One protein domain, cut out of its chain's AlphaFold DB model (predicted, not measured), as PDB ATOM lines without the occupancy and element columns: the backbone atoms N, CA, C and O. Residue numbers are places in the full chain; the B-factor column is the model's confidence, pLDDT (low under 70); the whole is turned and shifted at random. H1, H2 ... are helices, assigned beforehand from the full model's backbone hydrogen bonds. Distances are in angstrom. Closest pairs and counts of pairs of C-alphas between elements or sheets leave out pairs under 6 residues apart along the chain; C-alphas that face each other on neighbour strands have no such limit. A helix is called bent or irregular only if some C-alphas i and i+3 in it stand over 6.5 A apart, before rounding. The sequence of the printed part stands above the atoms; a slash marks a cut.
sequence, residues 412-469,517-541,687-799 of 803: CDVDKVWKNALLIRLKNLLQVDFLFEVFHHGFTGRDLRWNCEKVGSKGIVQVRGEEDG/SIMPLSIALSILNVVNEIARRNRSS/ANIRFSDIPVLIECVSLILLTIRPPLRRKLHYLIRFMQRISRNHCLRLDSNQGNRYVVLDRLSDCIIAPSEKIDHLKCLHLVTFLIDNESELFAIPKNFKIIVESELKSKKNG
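Overview. This is residues 412 to 469, 517 to 541 and 687 to 799 of the 803 residues of the protein "DEP domain-containing protein" of Dracunculus medinensis (UniProt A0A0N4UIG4). Two groups of helices sit next to each other: in one, H4 packs on both H1 and H3 at shallow tilts, the three making a triangle, with H9 packed on H1 at a steep tilt, and in the other, H7 packs on the hairpin of H5 and H6, with its last residues, 771 to 773, about perpendicular on H5. Short H8 fits between H4 and H5, and H2 packs across the first part of H1. The 196 printed residues have nine named helices, H1 to H9 in chain order, and no named strand; the class is all helix, and the helix packing is mostly crossed. The whole is compact, with a radius of gyration of the C-alphas of 17.6 A and spans of 66 by 48 by 30 A.

Arrangement. H1, residues 412 to 430, touches H2, residues 445 to 453, with residues 414 to 419 alone, about perpendicular at 81 degrees; the closest C-alphas, Asp 415 and Gly 445, are 4.2 A apart. H3, residues 521 to 540, touches H4, residues 691 to 706, at a shallow tilt of 22 degrees, opposite ways, closest at C-alphas 527 and 701, 6.1 A. H1, with residues 422 to 430 alone, touches residues 696 to 703 of H4, also at 22 degrees and opposite ways; the closest C-alphas, 426 and 700, are 6.1 A apart. H5, residues 710 to 728, and H6, residues 740 to 748, form a helical hairpin, closest at C-alphas 727 and 741, 4.2 A. H7, residues 761 to 773, touches H5 with residues 771 to 773 alone, about perpendicular at 83 degrees; the closest C-alphas, 724 and 772, are 5.4 A apart. H8, residues 775 to 778, touches H4, closest at C-alphas 702 and 778, 4.5 A, and H5, closest at C-alphas 721 and 775, 6.4 A. H9, residues 783 to 798, touches H1 at a steep tilt of 42 degrees, opposite ways, closest at C-alphas 421 and 789, 6.1 A. In H1, H2, H3, H5, H6 and H7 every O i to N i+4 pair is within hydrogen-bond range; in H4 10 of 12 and in H9 11 of 12 are, and H8 is too short for such a pair.

Along the chain. H1 begins at C-alpha 412 (41.711, -58.491, 35.737) and is 27.2 A long. H3 is 28.6 A, H4 23.8 A, H5 26.9 A and H7 18.2 A long. H4 is irregular, but only just: C-alphas 692 and 695 are 6.9 A apart. H9, 22.7 A long, ends at C-alpha 798 (34.110, -73.132, 29.066).

Size, cuts and confidence. The C-alphas farthest apart, of Ser 736 and Gly 799, are 65.7 A apart. Residues 470 to 516 and 542 to 686 are not printed; the C-alpha gaps across these cuts are 13.3 A and 15.9 A. The links H1 to H2, H5 to H6 and H6 to H7 are long. Mean pLDDT of the printed part is 89.0; residues 437 to 438, 440, 466 to 467, 541 and 798 to 799 are under 70.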
ATOM      1  N   CYS A 412      42.148 -59.695  36.447       71.76
ATOM      2  CA  CYS A 412      41.711 -58.491  35.737       71.76
ATOM      3  C   CYS A 412      40.502 -58.717  34.808       71.76
ATOM      4  O   CYS A 412      39.660 -57.827  34.687       71.76
ATOM      5  N   ASP A 413      40.385 -59.879  34.160       84.04
ATOM      6  CA  ASP A 413      39.237 -60.205  33.307       84.04
ATOM      7  C   ASP A 413      38.005 -60.576  34.127       84.04
ATOM      8  O   ASP A 413      36.890 -60.213  33.748       84.04
ATOM      9  N   VAL A 414      38.198 -61.218  35.285       89.21
ATOM     10  CA  VAL A 414      37.130 -61.425  36.273       89.21
ATOM     11  C   VAL A 414      36.586 -60.067  36.730       89.21
ATOM     12  O   VAL A 414      35.382 -59.826  36.637       89.21
ATOM     13  N   ASP A 415      37.455 -59.136  37.132       90.60
ATOM     14  CA  ASP A 415      37.062 -57.774  37.516       90.60
ATOM     15  C   ASP A 415      36.328 -57.030  36.374       90.60
ATOM     16  O   ASP A 415      35.319 -56.356  36.620       90.60
ATOM     17  N   LYS A 416      36.773 -57.178  35.115       89.80
ATOM     18  CA  LYS A 416      36.073 -56.638  33.931       89.80
ATOM     19  C   LYS A 416      34.673 -57.249  33.761       89.80
ATOM     20  O   LYS A 416      33.737 -56.502  33.477       89.80
ATOM     21  N   VAL A 417      34.491 -58.558  33.982       91.73
ATOM     22  CA  VAL A 417      33.167 -59.218  33.936       91.73
ATOM     23  C   VAL A 417      32.214 -58.624  34.973       91.73
ATOM     24  O   VAL A 417      31.116 -58.211  34.604       91.73
ATOM     25  N   TRP A 418      32.634 -58.491  36.238       93.60
ATOM     26  CA  TRP A 418      31.808 -57.869  37.285       93.60
ATOM     27  C   TRP A 418      31.361 -56.452  36.895       93.60
ATOM     28  O   TRP A 418      30.180 -56.116  37.007       93.60
ATOM     29  N   LYS A 419      32.295 -55.626  36.402       92.24
ATOM     30  CA  LYS A 419      32.014 -54.249  35.967       92.24
ATOM     31  C   LYS A 419      31.022 -54.201  34.802       92.24
ATOM     32  O   LYS A 419      30.052 -53.446  34.865       92.24
ATOM     33  N   ASN A 420      31.236 -55.016  33.772       91.55
ATOM     34  CA  ASN A 420      30.387 -55.040  32.582       91.55
ATOM     35  C   ASN A 420      28.983 -55.569  32.902       91.55
ATOM     36  O   ASN A 420      28.001 -54.942  32.508       91.55
ATOM     37  N   ALA A 421      28.871 -56.645  33.685       93.14
ATOM     38  CA  ALA A 421      27.590 -57.194  34.123       93.14
ATOM     39  C   ALA A 421      26.748 -56.165  34.901       93.14
ATOM     40  O   ALA A 421      25.534 -56.091  34.702       93.14
ATOM     41  N   LEU A 422      27.373 -55.331  35.745       94.24
ATOM     42  CA  LEU A 422      26.662 -54.281  36.482       94.24
ATOM     43  C   LEU A 422      26.156 -53.185  35.543       94.24
ATOM     44  O   LEU A 422      24.999 -52.780  35.649       94.24
ATOM     45  N   LEU A 423      26.999 -52.726  34.613       91.80
ATOM     46  CA  LEU A 423      26.623 -51.705  33.632       91.80
ATOM     47  C   LEU A 423      25.500 -52.205  32.711       91.80
ATOM     48  O   LEU A 423      24.517 -51.495  32.517       91.80
ATOM     49  N   ILE A 424      25.581 -53.442  32.213       91.23
ATOM     50  CA  ILE A 424      24.525 -54.066  31.403       91.23
ATOM     51  C   ILE A 424      23.230 -54.199  32.218       91.23
ATOM     52  O   ILE A 424      22.161 -53.820  31.740       91.23
ATOM     53  N   ARG A 425      23.301 -54.671  33.471       93.68
ATOM     54  CA  ARG A 425      22.109 -54.806  34.322       93.68
ATOM     55  C   ARG A 425      21.457 -53.455  34.609       93.68
ATOM     56  O   ARG A 425      20.240 -53.356  34.489       93.68
ATOM     57  N   LEU A 426      22.237 -52.421  34.931       92.90
ATOM     58  CA  LEU A 426      21.727 -51.068  35.173       92.90
ATOM     59  C   LEU A 426      21.136 -50.448  33.896       92.90
ATOM     60  O   LEU A 426      20.047 -49.879  33.947       92.90
ATOM     61  N   LYS A 427      21.800 -50.623  32.743       91.75
ATOM     62  CA  LYS A 427      21.297 -50.204  31.424       91.75
ATOM     63  C   LYS A 427      19.928 -50.827  31.129       91.75
ATOM     64  O   LYS A 427      19.001 -50.107  30.758       91.75
ATOM     65  N   ASN A 428      19.785 -52.133  31.359       92.25
ATOM     66  CA  ASN A 428      18.559 -52.889  31.088       92.25
ATOM     67  C   ASN A 428      17.428 -52.587  32.087       92.25
ATOM     68  O   ASN A 428      16.270 -52.506  31.684       92.25
ATOM     69  N   LEU A 429      17.744 -52.411  33.376       92.06
ATOM     70  CA  LEU A 429      16.764 -52.030  34.404       92.06
ATOM     71  C   LEU A 429      16.199 -50.633  34.170       92.06
ATOM     72  O   LEU A 429      15.013 -50.402  34.397       92.06
ATOM     73  N   LEU A 430      17.045 -49.705  33.718       90.33
ATOM     74  CA  LEU A 430      16.589 -48.383  33.328       90.33
ATOM     75  C   LEU A 430      15.824 -48.458  32.004       90.33
ATOM     76  O   LEU A 430      14.670 -48.059  31.994       90.33
ATOM     77  N   GLN A 431      16.390 -49.041  30.941       87.90
ATOM     78  CA  GLN A 431      16.007 -48.826  29.531       87.90
ATOM     79  C   GLN A 431      16.538 -47.474  29.020       87.90
ATOM     80  O   GLN A 431      15.773 -46.590  28.626       87.90
ATOM     81  N   VAL A 432      17.858 -47.284  29.105       86.28
ATOM     82  CA  VAL A 432      18.603 -46.187  28.452       86.28
ATOM     83  C   VAL A 432      19.628 -46.774  27.489       86.28
ATOM     84  O   VAL A 432      20.119 -47.872  27.725       86.28
ATOM     85  N   ASP A 433      20.016 -46.046  26.445       78.44
ATOM     86  CA  ASP A 433      21.085 -46.496  25.542       78.44
ATOM     87  C   ASP A 433      22.483 -46.268  26.127       78.44
ATOM     88  O   ASP A 433      23.370 -47.115  25.976       78.44
ATOM     89  N   PHE A 434      22.654 -45.169  26.864       80.41
ATOM     90  CA  PHE A 434      23.916 -44.741  27.463       80.41
ATOM     91  C   PHE A 434      23.726 -44.413  28.948       80.41
ATOM     92  O   PHE A 434      22.737 -43.803  29.341       80.41
ATOM     93  N   LEU A 435      24.698 -44.794  29.783       82.12
ATOM     94  CA  LEU A 435      24.679 -44.541  31.233       82.12
ATOM     95  C   LEU A 435      25.404 -43.248  31.649       82.12
ATOM     96  O   LEU A 435      25.464 -42.951  32.837       82.12
ATOM     97  N   PHE A 436      25.953 -42.480  30.702       72.87
ATOM     98  CA  PHE A 436      26.801 -41.311  30.985       72.87
ATOM     99  C   PHE A 436      26.089 -40.221  31.810       72.87
ATOM    100  O   PHE A 436      26.687 -39.633  32.708       72.87
ATOM    101  N   GLU A 437      24.793 -40.008  31.570       63.95
ATOM    102  CA  GLU A 437      23.959 -39.067  32.337       63.95
ATOM    103  C   GLU A 437      23.565 -39.592  33.728       63.95
ATOM    104  O   GLU A 437      23.135 -38.833  34.593       63.95
ATOM    105  N   VAL A 438      23.699 -40.898  33.967       68.16
ATOM    106  CA  VAL A 438      23.279 -41.554  35.215       68.16
ATOM    107  C   VAL A 438      24.467 -41.807  36.142       68.16
ATOM    108  O   VAL A 438      24.296 -41.810  37.356       68.16
ATOM    109  N   PHE A 439      25.659 -42.034  35.588       73.31
ATOM    110  CA  PHE A 439      26.797 -42.589  36.313       73.31
ATOM    111  C   PHE A 439      28.009 -41.647  36.278       73.31
ATOM    112  O   PHE A 439      28.869 -41.729  35.403       73.31
ATOM    113  N   HIS A 440      28.088 -40.743  37.257       65.83
ATOM    114  CA  HIS A 440      29.101 -39.679  37.306       65.83
ATOM    115  C   HIS A 440      30.395 -40.051  38.060       65.83
ATOM    116  O   HIS A 440      31.171 -39.165  38.423       65.83
ATOM    117  N   HIS A 441      30.654 -41.335  38.331       74.65
ATOM    118  CA  HIS A 441      31.883 -41.785  38.997       74.65
ATOM    119  C   HIS A 441      32.525 -43.004  38.340       74.65
ATOM    120  O   HIS A 441      31.867 -43.973  37.968       74.65
ATOM    121  N   GLY A 442      33.856 -42.986  38.273       79.38
ATOM    122  CA  GLY A 442      34.635 -44.184  37.984       79.38
ATOM    123  C   GLY A 442      34.571 -45.169  39.153       79.38
ATOM    124  O   GLY A 442      34.652 -44.774  40.314       79.38
ATOM    125  N   PHE A 443      34.457 -46.460  38.841       88.91
ATOM    126  CA  PHE A 443      34.576 -47.546  39.811       88.91
ATOM    127  C   PHE A 443      35.367 -48.728  39.237       88.91
ATOM    128  O   PHE A 443      35.452 -48.930  38.013       88.91
ATOM    129  N   THR A 444      35.932 -49.512  40.153       88.23
ATOM    130  CA  THR A 444      36.808 -50.652  39.872       88.23
ATOM    131  C   THR A 444      36.038 -51.958  40.044       88.23
ATOM    132  O   THR A 444      35.385 -52.162  41.068       88.23
ATOM    133  N   GLY A 445      36.154 -52.874  39.076       89.80
ATOM    134  CA  GLY A 445      35.546 -54.210  39.159       89.80
ATOM    135  C   GLY A 445      35.955 -54.984  40.417       89.80
ATOM    136  O   GLY A 445      35.111 -55.610  41.052       89.80
ATOM    137  N   ARG A 446      37.210 -54.814  40.850       90.82
ATOM    138  CA  ARG A 446      37.798 -55.362  42.084       90.82
ATOM    139  C   ARG A 446      37.022 -55.058  43.363       90.82
ATOM    140  O   ARG A 446      36.938 -55.901  44.258       90.82
ATOM    141  N   ASP A 447      36.516 -53.835  43.484       92.42
ATOM    142  CA  ASP A 447      35.813 -53.379  44.687       92.42
ATOM    143  C   ASP A 447      34.358 -53.847  44.661       92.42
ATOM    144  O   ASP A 447      33.851 -54.332  45.671       92.42
ATOM    145  N   LEU A 448      33.729 -53.811  43.482       94.16
ATOM    146  CA  LEU A 448      32.417 -54.403  43.228       94.16
ATOM    147  C   LEU A 448      32.402 -55.907  43.550       94.16
ATOM    148  O   LEU A 448      31.572 -56.361  44.335       94.16
ATOM    149  N   ARG A 449      33.360 -56.666  43.007       94.01
ATOM    150  CA  ARG A 449      33.544 -58.093  43.286       94.01
ATOM    151  C   ARG A 449      33.695 -58.358  44.780       94.01
ATOM    152  O   ARG A 449      33.002 -59.207  45.333       94.01
ATOM    153  N   TRP A 450      34.554 -57.601  45.459       93.79
ATOM    154  CA  TRP A 450      34.771 -57.747  46.899       93.79
ATOM    155  C   TRP A 450      33.514 -57.448  47.724       93.79
ATOM    156  O   TRP A 450      33.196 -58.192  48.651       93.79
ATOM    157  N   ASN A 451      32.759 -56.414  47.346       94.41
ATOM    158  CA  ASN A 451      31.467 -56.073  47.940       94.41
ATOM    159  C   ASN A 451      30.389 -57.156  47.745       94.41
ATOM    160  O   ASN A 451      29.379 -57.115  48.450       94.41
ATOM    161  N   CYS A 452      30.592 -58.105  46.827       93.74
ATOM    162  CA  CYS A 452      29.721 -59.260  46.620       93.74
ATOM    163  C   CYS A 452      30.263 -60.560  47.243       93.74
ATOM    164  O   CYS A 452      29.485 -61.329  47.801       93.74
ATOM    165  N   GLU A 453      31.573 -60.816  47.178       91.21
ATOM    166  CA  GLU A 453      32.193 -62.057  47.669       91.21
ATOM    167  C   GLU A 453      32.507 -62.041  49.174       91.21
ATOM    168  O   GLU A 453      32.381 -63.064  49.846       91.21
ATOM    169  N   LYS A 454      32.947 -60.903  49.727       92.60
ATOM    170  CA  LYS A 454      33.473 -60.807  51.103       92.60
ATOM    171  C   LYS A 454      32.465 -60.172  52.048       92.60
ATOM    172  O   LYS A 454      32.718 -59.144  52.675       92.60
ATOM    173  N   VAL A 455      31.298 -60.800  52.142       91.68
ATOM    174  CA  VAL A 455      30.154 -60.317  52.923       91.68
ATOM    175  C   VAL A 455      29.825 -61.299  54.047       91.68
ATOM    176  O   VAL A 455      29.620 -62.486  53.814       91.68
ATOM    177  N   GLY A 456      29.773 -60.805  55.285       88.37
ATOM    178  CA  GLY A 456      29.380 -61.600  56.449       88.37
ATOM    179  C   GLY A 456      27.874 -61.880  56.494       88.37
ATOM    180  O   GLY A 456      27.082 -61.213  55.830       88.37
ATOM    181  N   SER A 457      27.452 -62.804  57.364       85.44
ATOM    182  CA  SER A 457      26.060 -63.293  57.484       85.44
ATOM    183  C   SER A 457      24.975 -62.216  57.658       85.44
ATOM    184  O   SER A 457      23.805 -62.467  57.386       85.44
ATOM    185  N   LYS A 458      25.344 -61.001  58.085       85.78
ATOM    186  CA  LYS A 458      24.448 -59.841  58.257       85.78
ATOM    187  C   LYS A 458      24.433 -58.884  57.047       85.78
ATOM    188  O   LYS A 458      24.006 -57.740  57.197       85.78
ATOM    189  N   GLY A 459      24.959 -59.284  55.887       88.28
ATOM    190  CA  GLY A 459      25.066 -58.432  54.690       88.28
ATOM    191  C   GLY A 459      26.158 -57.349  54.764       88.28
ATOM    192  O   GLY A 459      26.216 -56.464  53.917       88.28
ATOM    193  N   ILE A 460      27.014 -57.383  55.788       92.26
ATOM    194  CA  ILE A 460      28.078 -56.392  56.011       92.26
ATOM    195  C   ILE A 460      29.354 -56.857  55.304       92.26
ATOM    196  O   ILE A 460      29.810 -57.975  55.547       92.26
ATOM    197  N   VAL A 461      29.947 -56.004  54.465       93.05
ATOM    198  CA  VAL A 461      31.225 -56.292  53.794       93.05
ATOM    199  C   VAL A 461      32.397 -56.291  54.792       93.05
ATOM    200  O   VAL A 461      32.389 -55.566  55.793       93.05
ATOM    201  N   GLN A 462      33.391 -57.139  54.544       90.50
ATOM    202  CA  GLN A 462      34.667 -57.179  55.262       90.50
ATOM    203  C   GLN A 462      35.618 -56.110  54.706       90.50
ATOM    204  O   GLN A 462      35.650 -55.872  53.499       90.50
ATOM    205  N   VAL A 463      36.414 -55.473  55.564       86.93
ATOM    206  CA  VAL A 463      37.442 -54.504  55.140       86.93
ATOM    207  C   VAL A 463      38.784 -55.208  54.941       86.93
ATOM    208  O   VAL A 463      39.048 -56.250  55.540       86.93
ATOM    209  N   ARG A 464      39.608 -54.664  54.040       83.96
ATOM    210  CA  ARG A 464      40.992 -55.095  53.817       83.96
ATOM    211  C   ARG A 464      41.897 -54.297  54.762       83.96
ATOM    212  O   ARG A 464      41.935 -53.077  54.654       83.96
ATOM    213  N   GLY A 465      42.627 -54.978  55.644       73.45
ATOM    214  CA  GLY A 465      43.547 -54.333  56.589       73.45
ATOM    215  C   GLY A 465      42.850 -53.519  57.687       73.45
ATOM    216  O   GLY A 465      41.675 -53.727  57.982       73.45
ATOM    217  N   GLU A 466      43.596 -52.596  58.293       66.33
ATOM    218  CA  GLU A 466      43.184 -51.826  59.480       66.33
ATOM    219  C   GLU A 466      42.290 -50.604  59.160       66.33
ATOM    220  O   GLU A 466      41.851 -49.899  60.066       66.33
ATOM    221  N   GLU A 467      41.947 -50.370  57.887       68.13
ATOM    222  CA  GLU A 467      41.144 -49.223  57.419       68.13
ATOM    223  C   GLU A 467      39.640 -49.275  57.791       68.13
ATOM    224  O   GLU A 467      38.822 -48.628  57.137       68.13
ATOM    225  N   ASP A 468      39.217 -50.044  58.803       70.76
ATOM    226  CA  ASP A 468      37.783 -50.196  59.128       70.76
ATOM    227  C   ASP A 468      37.137 -48.848  59.522       70.76
ATOM    228  O   ASP A 468      35.963 -48.592  59.256       70.76
ATOM    229  N   GLY A 469      37.915 -47.937  60.126       76.13
ATOM    230  CA  GLY A 469      37.449 -46.586  60.482       76.13
ATOM    231  C   GLY A 469      36.266 -46.572  61.461       76.13
ATOM    232  O   GLY A 469      35.585 -45.553  61.597       76.13
ATOM    233  N   SER A 517      31.491 -36.301  54.976       81.40
ATOM    234  CA  SER A 517      30.281 -37.057  54.628       81.40
ATOM    235  C   SER A 517      30.594 -38.410  53.981       81.40
ATOM    236  O   SER A 517      31.307 -38.500  52.977       81.40
ATOM    237  N   ILE A 518      30.038 -39.475  54.562       89.02
ATOM    238  CA  ILE A 518      30.427 -40.865  54.277       89.02
ATOM    239  C   ILE A 518      30.093 -41.281  52.836       89.02
ATOM    240  O   ILE A 518      30.804 -42.104  52.250       89.02
ATOM    241  N   MET A 519      29.014 -40.744  52.254       89.86
ATOM    242  CA  MET A 519      28.646 -40.993  50.862       89.86
ATOM    243  C   MET A 519      29.243 -39.907  49.948       89.86
ATOM    244  O   MET A 519      28.884 -38.738  50.080       89.86
ATOM    245  N   PRO A 520      30.086 -40.269  48.958       89.12
ATOM    246  CA  PRO A 520      30.576 -39.307  47.976       89.12
ATOM    247  C   PRO A 520      29.429 -38.668  47.181       89.12
ATOM    248  O   PRO A 520      28.509 -39.362  46.739       89.12
ATOM    249  N   LEU A 521      29.526 -37.360  46.919       90.68
ATOM    250  CA  LEU A 521      28.514 -36.579  46.192       90.68
ATOM    251  C   LEU A 521      28.128 -37.199  44.835       90.68
ATOM    252  O   LEU A 521      26.965 -37.162  44.442       90.68
ATOM    253  N   SER A 522      29.077 -37.818  44.131       90.94
ATOM    254  CA  SER A 522      28.839 -38.504  42.853       90.94
ATOM    255  C   SER A 522      27.926 -39.735  42.966       90.94
ATOM    256  O   SER A 522      27.134 -39.989  42.055       90.94
ATOM    257  N   ILE A 523      27.964 -40.455  44.095       93.34
ATOM    258  CA  ILE A 523      27.031 -41.551  44.397       93.34
ATOM    259  C   ILE A 523      25.626 -40.986  44.614       93.34
ATOM    260  O   ILE A 523      24.667 -41.475  44.019       93.34
ATOM    261  N   ALA A 524      25.507 -39.932  45.430       93.50
ATOM    262  CA  ALA A 524      24.229 -39.291  45.730       93.50
ATOM    263  C   ALA A 524      23.553 -38.744  44.459       93.50
ATOM    264  O   ALA A 524      22.368 -38.993  44.236       93.50
ATOM    265  N   LEU A 525      24.320 -38.085  43.582       93.11
ATOM    266  CA  LEU A 525      23.845 -37.632  42.271       93.11
ATOM    267  C   LEU A 525      23.409 -38.799  41.377       93.11
ATOM    268  O   LEU A 525      22.329 -38.736  40.801       93.11
ATOM    269  N   SER A 526      24.179 -39.891  41.314       92.89
ATOM    270  CA  SER A 526      23.804 -41.064  40.507       92.89
ATOM    271  C   SER A 526      22.485 -41.697  40.980       92.89
ATOM    272  O   SER A 526      21.652 -42.092  40.163       92.89
ATOM    273  N   ILE A 527      22.235 -41.734  42.298       94.04
ATOM    274  CA  ILE A 527      20.952 -42.193  42.858       94.04
ATOM    275  C   ILE A 527      19.809 -41.242  42.470       94.04
ATOM    276  O   ILE A 527      18.764 -41.701  42.010       94.04
ATOM    277  N   LEU A 528      19.997 -39.925  42.606       92.97
ATOM    278  CA  LEU A 528      18.984 -38.936  42.217       92.97
ATOM    279  C   LEU A 528      18.684 -38.970  40.707       92.97
ATOM    280  O   LEU A 528      17.525 -38.830  40.317       92.97
ATOM    281  N   ASN A 529      19.683 -39.227  39.861       92.01
ATOM    282  CA  ASN A 529      19.495 -39.354  38.415       92.01
ATOM    283  C   ASN A 529      18.676 -40.605  38.062       92.01
ATOM    284  O   ASN A 529      17.727 -40.496  37.289       92.01
ATOM    285  N   VAL A 530      18.932 -41.759  38.697       93.11
ATOM    286  CA  VAL A 530      18.076 -42.961  38.566       93.11
ATOM    287  C   VAL A 530      16.621 -42.670  38.952       93.11
ATOM    288  O   VAL A 530      15.698 -43.059  38.235       93.11
ATOM    289  N   VAL A 531      16.406 -41.971  40.070       92.62
ATOM    290  CA  VAL A 531      15.068 -41.607  40.570       92.62
ATOM    291  C   VAL A 531      14.339 -40.705  39.573       92.62
ATOM    292  O   VAL A 531      13.189 -40.976  39.218       92.62
ATOM    293  N   ASN A 532      15.015 -39.662  39.085       90.54
ATOM    294  CA  ASN A 532      14.479 -38.743  38.084       90.54
ATOM    295  C   ASN A 532      14.134 -39.463  36.777       90.54
ATOM    296  O   ASN A 532      13.083 -39.202  36.195       90.54
ATOM    297  N   GLU A 533      14.976 -40.398  36.346       89.97
ATOM    298  CA  GLU A 533      14.833 -41.119  35.085       89.97
ATOM    299  C   GLU A 533      13.673 -42.136  35.120       89.97
ATOM    300  O   GLU A 533      12.856 -42.194  34.197       89.97
ATOM    301  N   ILE A 534      13.486 -42.853  36.236       90.50
ATOM    302  CA  ILE A 534      12.286 -43.681  36.465       90.50
ATOM    303  C   ILE A 534      11.025 -42.798  36.557       90.50
ATOM    304  O   ILE A 534      10.001 -43.096  35.934       90.50
ATOM    305  N   ALA A 535      11.090 -41.663  37.263       89.35
ATOM    306  CA  ALA A 535       9.980 -40.711  37.341       89.35
ATOM    307  C   ALA A 535       9.654 -40.041  35.986       89.35
ATOM    308  O   ALA A 535       8.514 -39.625  35.771       89.35
ATOM    309  N   ARG A 536      10.621 -39.934  35.063       87.13
ATOM    310  CA  ARG A 536      10.422 -39.441  33.690       87.13
ATOM    311  C   ARG A 536       9.643 -40.458  32.856       87.13
ATOM    312  O   ARG A 536       8.597 -40.100  32.314       87.13
ATOM    313  N   ARG A 537      10.049 -41.738  32.853       86.14
ATOM    314  CA  ARG A 537       9.296 -42.826  32.181       86.14
ATOM    315  C   ARG A 537       7.847 -42.928  32.654       86.14
ATOM    316  O   ARG A 537       6.937 -43.153  31.852       86.14
ATOM    317  N   ASN A 538       7.628 -42.708  33.946       85.10
ATOM    318  CA  ASN A 538       6.309 -42.778  34.570       85.10
ATOM    319  C   ASN A 538       5.386 -41.604  34.236       85.10
ATOM    320  O   ASN A 538       4.170 -41.762  34.319       85.10
ATOM    321  N   ARG A 539       5.935 -40.462  33.809       81.90
ATOM    322  CA  ARG A 539       5.154 -39.360  33.227       81.90
ATOM    323  C   ARG A 539       4.806 -39.615  31.759       81.90
ATOM    324  O   ARG A 539       3.713 -39.257  31.339       81.90
ATOM    325  N   SER A 540       5.710 -40.240  31.001       75.33
ATOM    326  CA  SER A 540       5.517 -40.542  29.573       75.33
ATOM    327  C   SER A 540       4.558 -41.713  29.319       75.33
ATOM    328  O   SER A 540       3.875 -41.747  28.300       75.33
ATOM    329  N   SER A 541       4.477 -42.671  30.244       63.41
ATOM    330  CA  SER A 541       3.520 -43.782  30.171       63.41
ATOM    331  C   SER A 541       2.112 -43.317  30.557       63.41
ATOM    332  O   SER A 541       1.892 -42.922  31.699       63.41
ATOM    333  N   ALA A 687       7.508 -40.240  45.477       79.55
ATOM    334  CA  ALA A 687       6.095 -39.865  45.319       79.55
ATOM    335  C   ALA A 687       5.602 -39.844  43.854       79.55
ATOM    336  O   ALA A 687       4.413 -40.023  43.601       79.55
ATOM    337  N   ASN A 688       6.514 -39.658  42.892       81.68
ATOM    338  CA  ASN A 688       6.233 -39.654  41.448       81.68
ATOM    339  C   ASN A 688       6.571 -40.988  40.745       81.68
ATOM    340  O   ASN A 688       6.623 -41.044  39.514       81.68
ATOM    341  N   ILE A 689       6.834 -42.059  41.499       84.12
ATOM    342  CA  ILE A 689       7.190 -43.382  40.973       84.12
ATOM    343  C   ILE A 689       6.012 -44.338  41.192       84.12
ATOM    344  O   ILE A 689       5.452 -44.408  42.285       84.12
ATOM    345  N   ARG A 690       5.601 -45.072  40.147       82.34
ATOM    346  CA  ARG A 690       4.518 -46.059  40.277       82.34
ATOM    347  C   ARG A 690       4.986 -47.194  41.181       82.34
ATOM    348  O   ARG A 690       6.141 -47.606  41.120       82.34
ATOM    349  N   PHE A 691       4.065 -47.765  41.953       81.20
ATOM    350  CA  PHE A 691       4.379 -48.845  42.891       81.20
ATOM    351  C   PHE A 691       5.064 -50.058  42.223       81.20
ATOM    352  O   PHE A 691       5.920 -50.689  42.835       81.20
ATOM    353  N   SER A 692       4.752 -50.336  40.949       84.10
ATOM    354  CA  SER A 692       5.389 -51.385  40.137       84.10
ATOM    355  C   SER A 692       6.893 -51.199  39.926       84.10
ATOM    356  O   SER A 692       7.600 -52.184  39.739       84.10
ATOM    357  N   ASP A 693       7.379 -49.958  39.945       88.82
ATOM    358  CA  ASP A 693       8.759 -49.622  39.582       88.82
ATOM    359  C   ASP A 693       9.630 -49.351  40.820       88.82
ATOM    360  O   ASP A 693      10.837 -49.160  40.699       88.82
ATOM    361  N   ILE A 694       9.046 -49.374  42.026       89.89
ATOM    362  CA  ILE A 694       9.793 -49.264  43.288       89.89
ATOM    363  C   ILE A 694      10.807 -50.417  43.446       89.89
ATOM    364  O   ILE A 694      11.955 -50.121  43.777       89.89
ATOM    365  N   PRO A 695      10.488 -51.696  43.145       91.47
ATOM    366  CA  PRO A 695      11.487 -52.770  43.166       91.47
ATOM    367  C   PRO A 695      12.623 -52.559  42.153       91.47
ATOM    368  O   PRO A 695      13.774 -52.867  42.451       91.47
ATOM    369  N   VAL A 696      12.321 -51.983  40.981       92.92
ATOM    370  CA  VAL A 696      13.322 -51.638  39.954       92.92
ATOM    371  C   VAL A 696      14.247 -50.530  40.461       92.92
ATOM    372  O   VAL A 696      15.463 -50.649  40.342       92.92
ATOM    373  N   LEU A 697      13.693 -49.490  41.097       94.25
ATOM    374  CA  LEU A 697      14.472 -48.446  41.765       94.25
ATOM    375  C   LEU A 697      15.386 -49.032  42.854       94.25
ATOM    376  O   LEU A 697      16.568 -48.698  42.892       94.25
ATOM    377  N   ILE A 698      14.857 -49.900  43.722       94.31
ATOM    378  CA  ILE A 698      15.628 -50.553  44.790       94.31
ATOM    379  C   ILE A 698      16.774 -51.385  44.197       94.31
ATOM    380  O   ILE A 698      17.900 -51.279  44.682       94.31
ATOM    381  N   GLU A 699      16.541 -52.140  43.115       95.09
ATOM    382  CA  GLU A 699      17.603 -52.894  42.434       95.09
ATOM    383  C   GLU A 699      18.667 -51.958  41.824       95.09
ATOM    384  O   GLU A 699      19.859 -52.154  42.064       95.09
ATOM    385  N   CYS A 700      18.266 -50.894  41.116       94.98
ATOM    386  CA  CYS A 700      19.194 -49.903  40.556       94.98
ATOM    387  C   CYS A 700      20.056 -49.219  41.631       94.98
ATOM    388  O   CYS A 700      21.269 -49.088  41.464       94.98
ATOM    389  N   VAL A 701      19.454 -48.795  42.747       95.51
ATOM    390  CA  VAL A 701      20.189 -48.145  43.844       95.51
ATOM    391  C   VAL A 701      21.089 -49.147  44.567       95.51
ATOM    392  O   VAL A 701      22.229 -48.807  44.877       95.51
ATOM    393  N   SER A 702      20.649 -50.392  44.765       95.69
ATOM    394  CA  SER A 702      21.487 -51.464  45.322       95.69
ATOM    395  C   SER A 702      22.753 -51.703  44.482       95.69
ATOM    396  O   SER A 702      23.858 -51.758  45.033       95.69
ATOM    397  N   LEU A 703      22.622 -51.733  43.149       95.12
ATOM    398  CA  LEU A 703      23.758 -51.809  42.221       95.12
ATOM    399  C   LEU A 703      24.684 -50.588  42.345       95.12
ATOM    400  O   LEU A 703      25.897 -50.756  42.452       95.12
ATOM    401  N   ILE A 704      24.148 -49.365  42.411       94.69
ATOM    402  CA  ILE A 704      24.971 -48.160  42.621       94.69
ATOM    403  C   ILE A 704      25.740 -48.243  43.950       94.69
ATOM    404  O   ILE A 704      26.951 -48.009  43.975       94.69
ATOM    405  N   LEU A 705      25.092 -48.657  45.044       95.09
ATOM    406  CA  LEU A 705      25.744 -48.815  46.349       95.09
ATOM    407  C   LEU A 705      26.834 -49.905  46.347       95.09
ATOM    408  O   LEU A 705      27.719 -49.878  47.206       95.09
ATOM    409  N   LEU A 706      26.794 -50.883  45.431       94.89
ATOM    410  CA  LEU A 706      27.841 -51.908  45.281       94.89
ATOM    411  C   LEU A 706      29.134 -51.366  44.647       94.89
ATOM    412  O   LEU A 706      30.173 -52.011  44.768       94.89
ATOM    413  N   THR A 707      29.108 -50.178  44.037       93.81
ATOM    414  CA  THR A 707      30.302 -49.535  43.447       93.81
ATOM    415  C   THR A 707      31.111 -48.679  44.431       93.81
ATOM    416  O   THR A 707      32.191 -48.200  44.093       93.81
ATOM    417  N   ILE A 708      30.620 -48.504  45.663       92.99
ATOM    418  CA  ILE A 708      31.302 -47.776  46.744       92.99
ATOM    419  C   ILE A 708      32.494 -48.599  47.267       92.99
ATOM    420  O   ILE A 708      32.352 -49.800  47.491       92.99
ATOM    421  N   ARG A 709      33.647 -47.968  47.547       91.87
ATOM    422  CA  ARG A 709      34.818 -48.650  48.149       91.87
ATOM    423  C   ARG A 709      34.432 -49.432  49.425       91.87
ATOM    424  O   ARG A 709      33.682 -48.881  50.239       91.87
ATOM    425  N   PRO A 710      34.969 -50.644  49.677       92.63
ATOM    426  CA  PRO A 710      34.515 -51.499  50.781       92.63
ATOM    427  C   PRO A 710      34.486 -50.857  52.186       92.63
ATOM    428  O   PRO A 710      33.472 -51.045  52.866       92.63
ATOM    429  N   PRO A 711      35.482 -50.051  52.627       91.46
ATOM    430  CA  PRO A 711      35.423 -49.376  53.931       91.46
ATOM    431  C   PRO A 711      34.239 -48.408  54.039       91.46
ATOM    432  O   PRO A 711      33.477 -48.445  55.005       91.46
ATOM    433  N   LEU A 712      34.008 -47.607  52.995       91.55
ATOM    434  CA  LEU A 712      32.892 -46.662  52.939       91.55
ATOM    435  C   LEU A 712      31.541 -47.389  52.863       91.55
ATOM    436  O   LEU A 712      30.612 -47.007  53.571       91.55
ATOM    437  N   ARG A 713      31.427 -48.477  52.080       93.85
ATOM    438  CA  ARG A 713      30.197 -49.291  52.016       93.85
ATOM    439  C   ARG A 713      29.866 -49.894  53.383       93.85
ATOM    440  O   ARG A 713      28.709 -49.847  53.794       93.85
ATOM    441  N   ARG A 714      30.860 -50.433  54.099       93.22
ATOM    442  CA  ARG A 714      30.697 -50.967  55.461       93.22
ATOM    443  C   ARG A 714      30.239 -49.884  56.435       93.22
ATOM    444  O   ARG A 714      29.239 -50.083  57.125       93.22
ATOM    445  N   LYS A 715      30.932 -48.742  56.452       92.71
ATOM    446  CA  LYS A 715      30.649 -47.606  57.336       92.71
ATOM    447  C   LYS A 715      29.242 -47.048  57.139       92.71
ATOM    448  O   LYS A 715      28.475 -46.951  58.096       92.71
ATOM    449  N   LEU A 716      28.870 -46.806  55.883       94.29
ATOM    450  CA  LEU A 716      27.532 -46.379  55.487       94.29
ATOM    451  C   LEU A 716      26.453 -47.384  55.924       94.29
ATOM    452  O   LEU A 716      25.437 -46.988  56.490       94.29
ATOM    453  N   HIS A 717      26.680 -48.682  55.694       94.99
ATOM    454  CA  HIS A 717      25.727 -49.735  56.048       94.99
ATOM    455  C   HIS A 717      25.518 -49.822  57.570       94.99
ATOM    456  O   HIS A 717      24.375 -49.895  58.021       94.99
ATOM    457  N   TYR A 718      26.582 -49.751  58.381       94.74
ATOM    458  CA  TYR A 718      26.447 -49.709  59.844       94.74
ATOM    459  C   TYR A 718      25.653 -48.491  60.327       94.74
ATOM    460  O   TYR A 718      24.763 -48.660  61.164       94.74
ATOM    461  N   LEU A 719      25.934 -47.296  59.796       94.93
ATOM    462  CA  LEU A 719      25.242 -46.073  60.200       94.93
ATOM    463  C   LEU A 719      23.763 -46.086  59.787       94.93
ATOM    464  O   LEU A 719      22.901 -45.935  60.648       94.93
ATOM    465  N   ILE A 720      23.443 -46.365  58.519       95.82
ATOM    466  CA  ILE A 720      22.051 -46.441  58.033       95.82
ATOM    467  C   ILE A 720      21.241 -47.492  58.819       95.82
ATOM    468  O   ILE A 720      20.114 -47.229  59.247       95.82
ATOM    469  N   ARG A 721      21.833 -48.662  59.093       95.47
ATOM    470  CA  ARG A 721      21.221 -49.718  59.915       95.47
ATOM    471  C   ARG A 721      20.993 -49.285  61.362       95.47
ATOM    472  O   ARG A 721      19.962 -49.627  61.944       95.47
ATOM    473  N   PHE A 722      21.939 -48.564  61.955       95.71
ATOM    474  CA  PHE A 722      21.791 -47.990  63.289       95.71
ATOM    475  C   PHE A 722      20.652 -46.966  63.314       95.71
ATOM    476  O   PHE A 722      19.714 -47.133  64.093       95.71
ATOM    477  N   MET A 723      20.655 -46.000  62.391       95.63
ATOM    478  CA  MET A 723      19.600 -44.993  62.252       95.63
ATOM    479  C   MET A 723      18.211 -45.627  62.109       95.63
ATOM    480  O   MET A 723      17.267 -45.198  62.778       95.63
ATOM    481  N   GLN A 724      18.075 -46.688  61.304       94.50
ATOM    482  CA  GLN A 724      16.806 -47.405  61.144       94.50
ATOM    483  C   GLN A 724      16.376 -48.140  62.427       94.50
ATOM    484  O   GLN A 724      15.204 -48.101  62.804       94.50
ATOM    485  N   ARG A 725      17.302 -48.782  63.150       93.85
ATOM    486  CA  ARG A 725      16.975 -49.448  64.425       93.85
ATOM    487  C   ARG A 725      16.528 -48.457  65.493       93.85
ATOM    488  O   ARG A 725      15.513 -48.698  66.136       93.85
ATOM    489  N   ILE A 726      17.229 -47.335  65.641       94.25
ATOM    490  CA  ILE A 726      16.868 -46.277  66.595       94.25
ATOM    491  C   ILE A 726      15.529 -45.625  66.210       94.25
ATOM    492  O   ILE A 726      14.669 -45.440  67.069       94.25
ATOM    493  N   SER A 727      15.294 -45.381  64.913       92.53
ATOM    494  CA  SER A 727      14.017 -44.857  64.393       92.53
ATOM    495  C   SER A 727      12.814 -45.762  64.690       92.53
ATOM    496  O   SER A 727      11.701 -45.259  64.848       92.53
ATOM    497  N   ARG A 728      13.024 -47.085  64.762       89.60
ATOM    498  CA  ARG A 728      11.996 -48.095  65.078       89.60
ATOM    499  C   ARG A 728      11.942 -48.488  66.562       89.60
ATOM    500  O   ARG A 728      11.010 -49.181  66.961       89.60
ATOM    501  N   ASN A 729      12.910 -48.083  67.387       89.54
ATOM    502  CA  ASN A 729      12.937 -48.438  68.806       89.54
ATOM    503  C   ASN A 729      12.004 -47.517  69.608       89.54
ATOM    504  O   ASN A 729      12.371 -46.394  69.940       89.54
ATOM    505  N   HIS A 730      10.808 -48.001  69.948       86.55
ATOM    506  CA  HIS A 730       9.836 -47.270  70.771       86.55
ATOM    507  C   HIS A 730      10.116 -47.326  72.287       86.55
ATOM    508  O   HIS A 730       9.447 -46.632  73.053       86.55
ATOM    509  N   CYS A 731      11.074 -48.148  72.734       86.12
ATOM    510  CA  CYS A 731      11.480 -48.263  74.139       86.12
ATOM    511  C   CYS A 731      12.588 -47.267  74.523       86.12
ATOM    512  O   CYS A 731      12.753 -46.957  75.700       86.12
ATOM    513  N   LEU A 732      13.329 -46.757  73.538       88.17
ATOM    514  CA  LEU A 732      14.259 -45.639  73.678       88.17
ATOM    515  C   LEU A 732      13.510 -44.309  73.484       88.17
ATOM    516  O   LEU A 732      12.603 -44.226  72.654       88.17
ATOM    517  N   ARG A 733      13.901 -43.256  74.208       87.60
ATOM    518  CA  ARG A 733      13.452 -41.875  73.970       87.60
ATOM    519  C   ARG A 733      14.661 -40.953  73.982       87.60
ATOM    520  O   ARG A 733      15.238 -40.741  75.039       87.60
ATOM    521  N   LEU A 734      15.033 -40.446  72.809       89.98
ATOM    522  CA  LEU A 734      16.155 -39.512  72.663       89.98
ATOM    523  C   LEU A 734      15.772 -38.061  72.981       89.98
ATOM    524  O   LEU A 734      16.619 -37.283  73.399       89.98
ATOM    525  N   ASP A 735      14.500 -37.708  72.804       88.10
ATOM    526  CA  ASP A 735      13.950 -36.406  73.173       88.10
ATOM    527  C   ASP A 735      12.579 -36.576  73.855       88.10
ATOM    528  O   ASP A 735      11.917 -37.614  73.750       88.10
ATOM    529  N   SER A 736      12.166 -35.545  74.590       84.21
ATOM    530  CA  SER A 736      10.890 -35.488  75.310       84.21
ATOM    531  C   SER A 736       9.696 -35.078  74.437       84.21
ATOM    532  O   SER A 736       8.570 -35.484  74.727       84.21
ATOM    533  N   ASN A 737       9.931 -34.317  73.362       84.43
ATOM    534  CA  ASN A 737       8.906 -33.713  72.506       84.43
ATOM    535  C   ASN A 737       8.877 -34.315  71.089       84.43
ATOM    536  O   ASN A 737       7.879 -34.193  70.374       84.43
ATOM    537  N   GLN A 738       9.968 -34.953  70.665       84.95
ATOM    538  CA  GLN A 738      10.191 -35.462  69.317       84.95
ATOM    539  C   GLN A 738      10.375 -36.986  69.312       84.95
ATOM    540  O   GLN A 738      10.954 -37.583  70.215       84.95
ATOM    541  N   GLY A 739       9.891 -37.646  68.257       87.22
ATOM    542  CA  GLY A 739      10.132 -39.076  68.063       87.22
ATOM    543  C   GLY A 739      11.562 -39.345  67.587       87.22
ATOM    544  O   GLY A 739      12.078 -38.589  66.767       87.22
ATOM    545  N   ASN A 740      12.162 -40.461  68.017       92.35
ATOM    546  CA  ASN A 740      13.558 -40.827  67.717       92.35
ATOM    547  C   ASN A 740      13.949 -40.682  66.236       92.35
ATOM    548  O   ASN A 740      15.059 -40.261  65.947       92.35
ATOM    549  N   ARG A 741      13.044 -40.984  65.291       92.29
ATOM    550  CA  ARG A 741      13.287 -40.803  63.847       92.29
ATOM    551  C   ARG A 741      13.602 -39.356  63.464       92.29
ATOM    552  O   ARG A 741      14.432 -39.154  62.589       92.29
ATOM    553  N   TYR A 742      12.951 -38.369  64.084       91.98
ATOM    554  CA  TYR A 742      13.266 -36.960  63.841       91.98
ATOM    555  C   TYR A 742      14.669 -36.647  64.366       91.98
ATOM    556  O   TYR A 742      15.504 -36.230  63.579       91.98
ATOM    557  N   VAL A 743      14.950 -36.956  65.639       92.77
ATOM    558  CA  VAL A 743      16.258 -36.700  66.281       92.77
ATOM    559  C   VAL A 743      17.405 -37.364  65.510       92.77
ATOM    560  O   VAL A 743      18.443 -36.759  65.277       92.77
ATOM    561  N   VAL A 744      17.209 -38.603  65.059       93.54
ATOM    562  CA  VAL A 744      18.188 -39.342  64.255       93.54
ATOM    563  C   VAL A 744      18.412 -38.702  62.886       93.54
ATOM    564  O   VAL A 744      19.557 -38.601  62.461       93.54
ATOM    565  N   LEU A 745      17.353 -38.294  62.182       92.92
ATOM    566  CA  LEU A 745      17.497 -37.628  60.886       92.92
ATOM    567  C   LEU A 745      18.182 -36.266  61.039       92.92
ATOM    568  O   LEU A 745      19.131 -36.007  60.315       92.92
ATOM    569  N   ASP A 746      17.746 -35.461  62.006       90.64
ATOM    570  CA  ASP A 746      18.272 -34.127  62.321       90.64
ATOM    571  C   ASP A 746      19.765 -34.159  62.694       90.64
ATOM    572  O   ASP A 746      20.562 -33.405  62.145       90.64
ATOM    573  N   ARG A 747      20.178 -35.090  63.567       92.65
ATOM    574  CA  ARG A 747      21.568 -35.166  64.050       92.65
ATOM    575  C   ARG A 747      22.521 -35.905  63.101       92.65
ATOM    576  O   ARG A 747      23.715 -35.645  63.150       92.65
ATOM    577  N   LEU A 748      22.061 -36.843  62.263       94.18
ATOM    578  CA  LEU A 748      22.962 -37.733  61.501       94.18
ATOM    579  C   LEU A 748      22.815 -37.669  59.968       94.18
ATOM    580  O   LEU A 748      23.603 -38.326  59.289       94.18
ATOM    581  N   SER A 749      21.878 -36.905  59.382       92.81
ATOM    582  CA  SER A 749      21.750 -36.831  57.909       92.81
ATOM    583  C   SER A 749      22.988 -36.260  57.216       92.81
ATOM    584  O   SER A 749      23.460 -36.837  56.233       92.81
ATOM    585  N   ASP A 750      23.551 -35.178  57.753       90.46
ATOM    586  CA  ASP A 750      24.667 -34.446  57.131       90.46
ATOM    587  C   ASP A 750      25.984 -35.242  57.170       90.46
ATOM    588  O   ASP A 750      26.829 -35.135  56.275       90.46
ATOM    589  N   CYS A 751      26.110 -36.144  58.150       91.66
ATOM    590  CA  CYS A 751      27.200 -37.118  58.240       91.66
ATOM    591  C   CYS A 751      27.189 -38.109  57.059       91.66
ATOM    592  O   CYS A 751      28.206 -38.729  56.746       91.66
ATOM    593  N   ILE A 752      26.042 -38.287  56.394       93.61
ATOM    594  CA  ILE A 752      25.898 -39.185  55.245       93.61
ATOM    595  C   ILE A 752      26.068 -38.412  53.943       93.61
ATOM    596  O   ILE A 752      26.887 -38.818  53.120       93.61
ATOM    597  N   ILE A 753      25.328 -37.312  53.764       92.44
ATOM    598  CA  ILE A 753      25.402 -36.429  52.591       92.44
ATOM    599  C   ILE A 753      25.248 -34.981  53.065       92.44
ATOM    600  O   ILE A 753      24.138 -34.559  53.388       92.44
ATOM    601  N   ALA A 754      26.332 -34.203  53.052       88.94
ATOM    602  CA  ALA A 754      26.247 -32.762  53.255       88.94
ATOM    603  C   ALA A 754      25.516 -32.076  52.078       88.94
ATOM    604  O   ALA A 754      25.708 -32.477  50.922       88.94
ATOM    605  N   PRO A 755      24.712 -31.027  52.335       89.07
ATOM    606  CA  PRO A 755      24.190 -30.151  51.290       89.07
ATOM    607  C   PRO A 755      25.304 -29.569  50.408       89.07
ATOM    608  O   PRO A 755      26.417 -29.302  50.862       89.07
ATOM    609  N   SER A 756      25.002 -29.359  49.131       89.35
ATOM    610  CA  SER A 756      25.941 -28.855  48.123       89.35
ATOM    611  C   SER A 756      25.183 -28.026  47.086       89.35
ATOM    612  O   SER A 756      23.972 -28.179  46.947       89.35
ATOM    613  N   GLU A 757      25.873 -27.213  46.284       89.92
ATOM    614  CA  GLU A 757      25.275 -26.451  45.170       89.92
ATOM    615  C   GLU A 757      24.403 -27.321  44.242       89.92
ATOM    616  O   GLU A 757      23.417 -26.853  43.677       89.92
ATOM    617  N   LYS A 758      24.740 -28.614  44.109       89.55
ATOM    618  CA  LYS A 758      24.003 -29.585  43.283       89.55
ATOM    619  C   LYS A 758      22.863 -30.311  44.011       89.55
ATOM    620  O   LYS A 758      21.992 -30.873  43.346       89.55
ATOM    621  N   ILE A 759      22.867 -30.355  45.346       90.90
ATOM    622  CA  ILE A 759      21.875 -31.081  46.155       90.90
ATOM    623  C   ILE A 759      21.471 -30.225  47.359       90.90
ATOM    624  O   ILE A 759      22.228 -30.072  48.316       90.90
ATOM    625  N   ASP A 760      20.245 -29.704  47.317       90.79
ATOM    626  CA  ASP A 760      19.648 -28.985  48.439       90.79
ATOM    627  C   ASP A 760      19.394 -29.891  49.659       90.79
ATOM    628  O   ASP A 760      19.260 -31.115  49.559       90.79
ATOM    629  N   HIS A 761      19.276 -29.260  50.828       89.54
ATOM    630  CA  HIS A 761      19.081 -29.934  52.113       89.54
ATOM    631  C   HIS A 761      17.844 -30.855  52.136       89.54
ATOM    632  O   HIS A 761      17.865 -31.903  52.790       89.54
ATOM    633  N   LEU A 762      16.769 -30.518  51.411       89.64
ATOM    634  CA  LEU A 762      15.563 -31.351  51.361       89.64
ATOM    635  C   LEU A 762      15.808 -32.629  50.550       89.64
ATOM    636  O   LEU A 762      15.406 -33.708  50.984       89.64
ATOM    637  N   LYS A 763      16.515 -32.550  49.418       90.93
ATOM    638  CA  LYS A 763      16.949 -33.732  48.654       90.93
ATOM    639  C   LYS A 763      17.892 -34.620  49.466       90.93
ATOM    640  O   LYS A 763      17.684 -35.834  49.455       90.93
ATOM    641  N   CYS A 764      18.854 -34.052  50.204       92.30
ATOM    642  CA  CYS A 764      19.704 -34.818  51.128       92.30
ATOM    643  C   CYS A 764      18.854 -35.579  52.158       92.30
ATOM    644  O   CYS A 764      18.965 -36.801  52.272       92.30
ATOM    645  N   LEU A 765      17.938 -34.882  52.839       92.01
ATOM    646  CA  LEU A 765      17.056 -35.470  53.847       92.01
ATOM    647  C   LEU A 765      16.154 -36.572  53.268       92.01
ATOM    648  O   LEU A 765      16.042 -37.650  53.856       92.01
ATOM    649  N   HIS A 766      15.527 -36.349  52.108       91.61
ATOM    650  CA  HIS A 766      14.671 -37.350  51.465       91.61
ATOM    651  C   HIS A 766      15.466 -38.585  51.006       91.61
ATOM    652  O   HIS A 766      14.989 -39.712  51.168       91.61
ATOM    653  N   LEU A 767      16.686 -38.395  50.492       94.03
ATOM    654  CA  LEU A 767      17.585 -39.480  50.096       94.03
ATOM    655  C   LEU A 767      18.049 -40.297  51.309       94.03
ATOM    656  O   LEU A 767      17.885 -41.515  51.310       94.03
ATOM    657  N   VAL A 768      18.517 -39.657  52.382       94.38
ATOM    658  CA  VAL A 768      18.866 -40.350  53.637       94.38
ATOM    659  C   VAL A 768      17.658 -41.106  54.202       94.38
ATOM    660  O   VAL A 768      17.772 -42.279  54.555       94.38
ATOM    661  N   THR A 769      16.470 -40.496  54.181       92.76
ATOM    662  CA  THR A 769      15.213 -41.156  54.579       92.76
ATOM    663  C   THR A 769      14.919 -42.398  53.717       92.76
ATOM    664  O   THR A 769      14.440 -43.405  54.236       92.76
ATOM    665  N   PHE A 770      15.232 -42.373  52.415       93.78
ATOM    666  CA  PHE A 770      15.002 -43.497  51.494       93.78
ATOM    667  C   PHE A 770      15.968 -44.654  51.766       93.78
ATOM    668  O   PHE A 770      15.550 -45.815  51.779       93.78
ATOM    669  N   LEU A 771      17.237 -44.329  52.038       94.95
ATOM    670  CA  LEU A 771      18.274 -45.292  52.414       94.95
ATOM    671  C   LEU A 771      17.943 -45.990  53.743       94.95
ATOM    672  O   LEU A 771      18.103 -47.203  53.852       94.95
ATOM    673  N   ILE A 772      17.443 -45.241  54.732       93.84
ATOM    674  CA  ILE A 772      16.998 -45.767  56.032       93.84
ATOM    675  C   ILE A 772      15.815 -46.712  55.856       93.84
ATOM    676  O   ILE A 772      15.849 -47.841  56.352       93.84
ATOM    677  N   ASP A 773      14.770 -46.281  55.147       91.90
ATOM    678  CA  ASP A 773      13.520 -47.039  55.040       91.90
ATOM    679  C   ASP A 773      13.683 -48.386  54.322       91.90
ATOM    680  O   ASP A 773      13.052 -49.359  54.740       91.90
ATOM    681  N   ASN A 774      14.603 -48.474  53.355       92.69
ATOM    682  CA  ASN A 774      14.836 -49.664  52.525       92.69
ATOM    683  C   ASN A 774      16.196 -50.357  52.790       92.69
ATOM    684  O   ASN A 774      16.649 -51.150  51.964       92.69
ATOM    685  N   GLU A 775      16.854 -50.076  53.923       94.00
ATOM    686  CA  GLU A 775      18.211 -50.547  54.281       94.00
ATOM    687  C   GLU A 775      18.475 -52.024  53.945       94.00
ATOM    688  O   GLU A 775      19.451 -52.347  53.265       94.00
ATOM    689  N   SER A 776      17.584 -52.919  54.375       91.86
ATOM    690  CA  SER A 776      17.746 -54.366  54.217       91.86
ATOM    691  C   SER A 776      17.736 -54.846  52.764       91.86
ATOM    692  O   SER A 776      18.335 -55.876  52.469       91.86
ATOM    693  N   GLU A 777      17.060 -54.127  51.865       93.16
ATOM    694  CA  GLU A 777      16.980 -54.473  50.440       93.16
ATOM    695  C   GLU A 777      18.076 -53.763  49.638       93.16
ATOM    696  O   GLU A 777      18.711 -54.372  48.781       93.16
ATOM    697  N   LEU A 778      18.374 -52.503  49.971       95.19
ATOM    698  CA  LEU A 778      19.396 -51.702  49.294       95.19
ATOM    699  C   LEU A 778      20.822 -52.226  49.521       95.19
ATOM    700  O   LEU A 778      21.629 -52.233  48.590       95.19
ATOM    701  N   PHE A 779      21.147 -52.689  50.733       94.79
ATOM    702  CA  PHE A 779      22.475 -53.239  51.036       94.79
ATOM    703  C   PHE A 779      22.604 -54.751  50.795       94.79
ATOM    704  O   PHE A 779      23.718 -55.282  50.878       94.79
ATOM    705  N   ALA A 780      21.516 -55.444  50.447       93.74
ATOM    706  CA  ALA A 780      21.589 -56.807  49.931       93.74
ATOM    707  C   ALA A 780      22.275 -56.841  48.550       93.74
ATOM    708  O   ALA A 780      22.395 -55.824  47.871       93.74
ATOM    709  N   ILE A 781      22.741 -58.021  48.133       93.84
ATOM    710  CA  ILE A 781      23.260 -58.245  46.776       93.84
ATOM    711  C   ILE A 781      22.080 -58.690  45.895       93.84
ATOM    712  O   ILE A 781      21.442 -59.694  46.233       93.84
ATOM    713  N   PRO A 782      21.774 -58.013  44.771       94.75
ATOM    714  CA  PRO A 782      20.674 -58.419  43.904       94.75
ATOM    715  C   PRO A 782      20.888 -59.822  43.324       94.75
ATOM    716  O   PRO A 782      21.898 -60.100  42.675       94.75
ATOM    717  N   LYS A 783      19.911 -60.716  43.527       92.50
ATOM    718  CA  LYS A 783      19.990 -62.120  43.080       92.50
ATOM    719  C   LYS A 783      20.188 -62.229  41.564       92.50
ATOM    720  O   LYS A 783      21.035 -62.993  41.117       92.50
ATOM    721  N   ASN A 784      19.459 -61.419  40.796       91.05
ATOM    722  CA  ASN A 784      19.540 -61.381  39.333       91.05
ATOM    723  C   ASN A 784      20.946 -60.994  38.850       91.05
ATOM    724  O   ASN A 784      21.480 -61.625  37.945       91.05
ATOM    725  N   PHE A 785      21.574 -60.005  39.493       94.05
ATOM    726  CA  PHE A 785      22.950 -59.608  39.195       94.05
ATOM    727  C   PHE A 785      23.950 -60.734  39.484       94.05
ATOM    728  O   PHE A 785      24.800 -61.016  38.643       94.05
ATOM    729  N   LYS A 786      23.808 -61.430  40.622       92.58
ATOM    730  CA  LYS A 786      24.658 -62.585  40.954       92.58
ATOM    731  C   LYS A 786      24.540 -63.702  39.910       92.58
ATOM    732  O   LYS A 786      25.563 -64.225  39.491       92.58
ATOM    733  N   ILE A 787      23.323 -64.011  39.450       92.54
ATOM    734  CA  ILE A 787      23.084 -65.014  38.396       92.54
ATOM    735  C   ILE A 787      23.768 -64.607  37.084       92.54
ATOM    736  O   ILE A 787      24.458 -65.434  36.499       92.54
ATOM    737  N   ILE A 788      23.635 -63.342  36.656       92.29
ATOM    738  CA  ILE A 788      24.277 -62.829  35.431       92.29
ATOM    739  C   ILE A 788      25.804 -62.953  35.520       92.29
ATOM    740  O   ILE A 788      26.441 -63.445  34.594       92.29
ATOM    741  N   VAL A 789      26.408 -62.556  36.643       92.65
ATOM    742  CA  VAL A 789      27.860 -62.693  36.835       92.65
ATOM    743  C   VAL A 789      28.282 -64.166  36.849       92.65
ATOM    744  O   VAL A 789      29.286 -64.522  36.238       92.65
ATOM    745  N   GLU A 790      27.516 -65.044  37.496       91.34
ATOM    746  CA  GLU A 790      27.793 -66.484  37.503       91.34
ATOM    747  C   GLU A 790      27.654 -67.133  36.120       91.34
ATOM    748  O   GLU A 790      28.408 -68.060  35.832       91.34
ATOM    749  N   SER A 791      26.745 -66.668  35.254       90.52
ATOM    750  CA  SER A 791      26.659 -67.141  33.866       90.52
ATOM    751  C   SER A 791      27.799 -66.609  32.998       90.52
ATOM    752  O   SER A 791      28.415 -67.396  32.288       90.52
ATOM    753  N   GLU A 792      28.151 -65.324  33.110       88.65
ATOM    754  CA  GLU A 792      29.263 -64.708  32.363       88.65
ATOM    755  C   GLU A 792      30.633 -65.295  32.750       88.65
ATOM    756  O   GLU A 792      31.523 -65.459  31.916       88.65
ATOM    757  N   LEU A 793      30.820 -65.655  34.024       89.26
ATOM    758  CA  LEU A 793      32.029 -66.347  34.478       89.26
ATOM    759  C   LEU A 793      32.051 -67.832  34.087       89.26
ATOM    760  O   LEU A 793      33.130 -68.418  34.073       89.26
ATOM    761  N   LYS A 794      30.903 -68.451  33.782       87.73
ATOM    762  CA  LYS A 794      30.835 -69.821  33.244       87.73
ATOM    763  C   LYS A 794      31.098 -69.842  31.742       87.73
ATOM    764  O   LYS A 794      31.965 -70.596  31.317       87.73
ATOM    765  N   SER A 795      30.441 -68.981  30.958       85.47
ATOM    766  CA  SER A 795      30.656 -68.903  29.504       85.47
ATOM    767  C   SER A 795      32.124 -68.637  29.165       85.47
ATOM    768  O   SER A 795      32.711 -69.344  28.350       85.47
ATOM    769  N   LYS A 796      32.772 -67.708  29.883       81.58
ATOM    770  CA  LYS A 796      34.210 -67.448  29.719       81.58
ATOM    771  C   LYS A 796      35.141 -68.560  30.212       81.58
ATOM    772  O   LYS A 796      36.292 -68.575  29.792       81.58
ATOM    773  N   LYS A 797      34.698 -69.452  31.105       76.14
ATOM    774  CA  LYS A 797      35.506 -70.604  31.551       76.14
ATOM    775  C   LYS A 797      35.448 -71.766  30.575       76.14
ATOM    776  O   LYS A 797      36.461 -72.417  30.381       76.14
ATOM    777  N   ASN A 798      34.287 -72.007  29.975       69.19
ATOM    778  CA  ASN A 798      34.110 -73.132  29.066       69.19
ATOM    779  C   ASN A 798      34.679 -72.879  27.657       69.19
ATOM    780  O   ASN A 798      34.689 -73.790  26.840       69.19
ATOM    781  N   GLY A 799      35.108 -71.650  27.338       59.90
ATOM    782  CA  GLY A 799      35.564 -71.287  25.988       59.90
ATOM    783  C   GLY A 799      34.458 -71.332  24.923       59.90
ATOM    784  O   GLY A 799      34.752 -71.290  23.729       59.90
TER     785      GLY A 799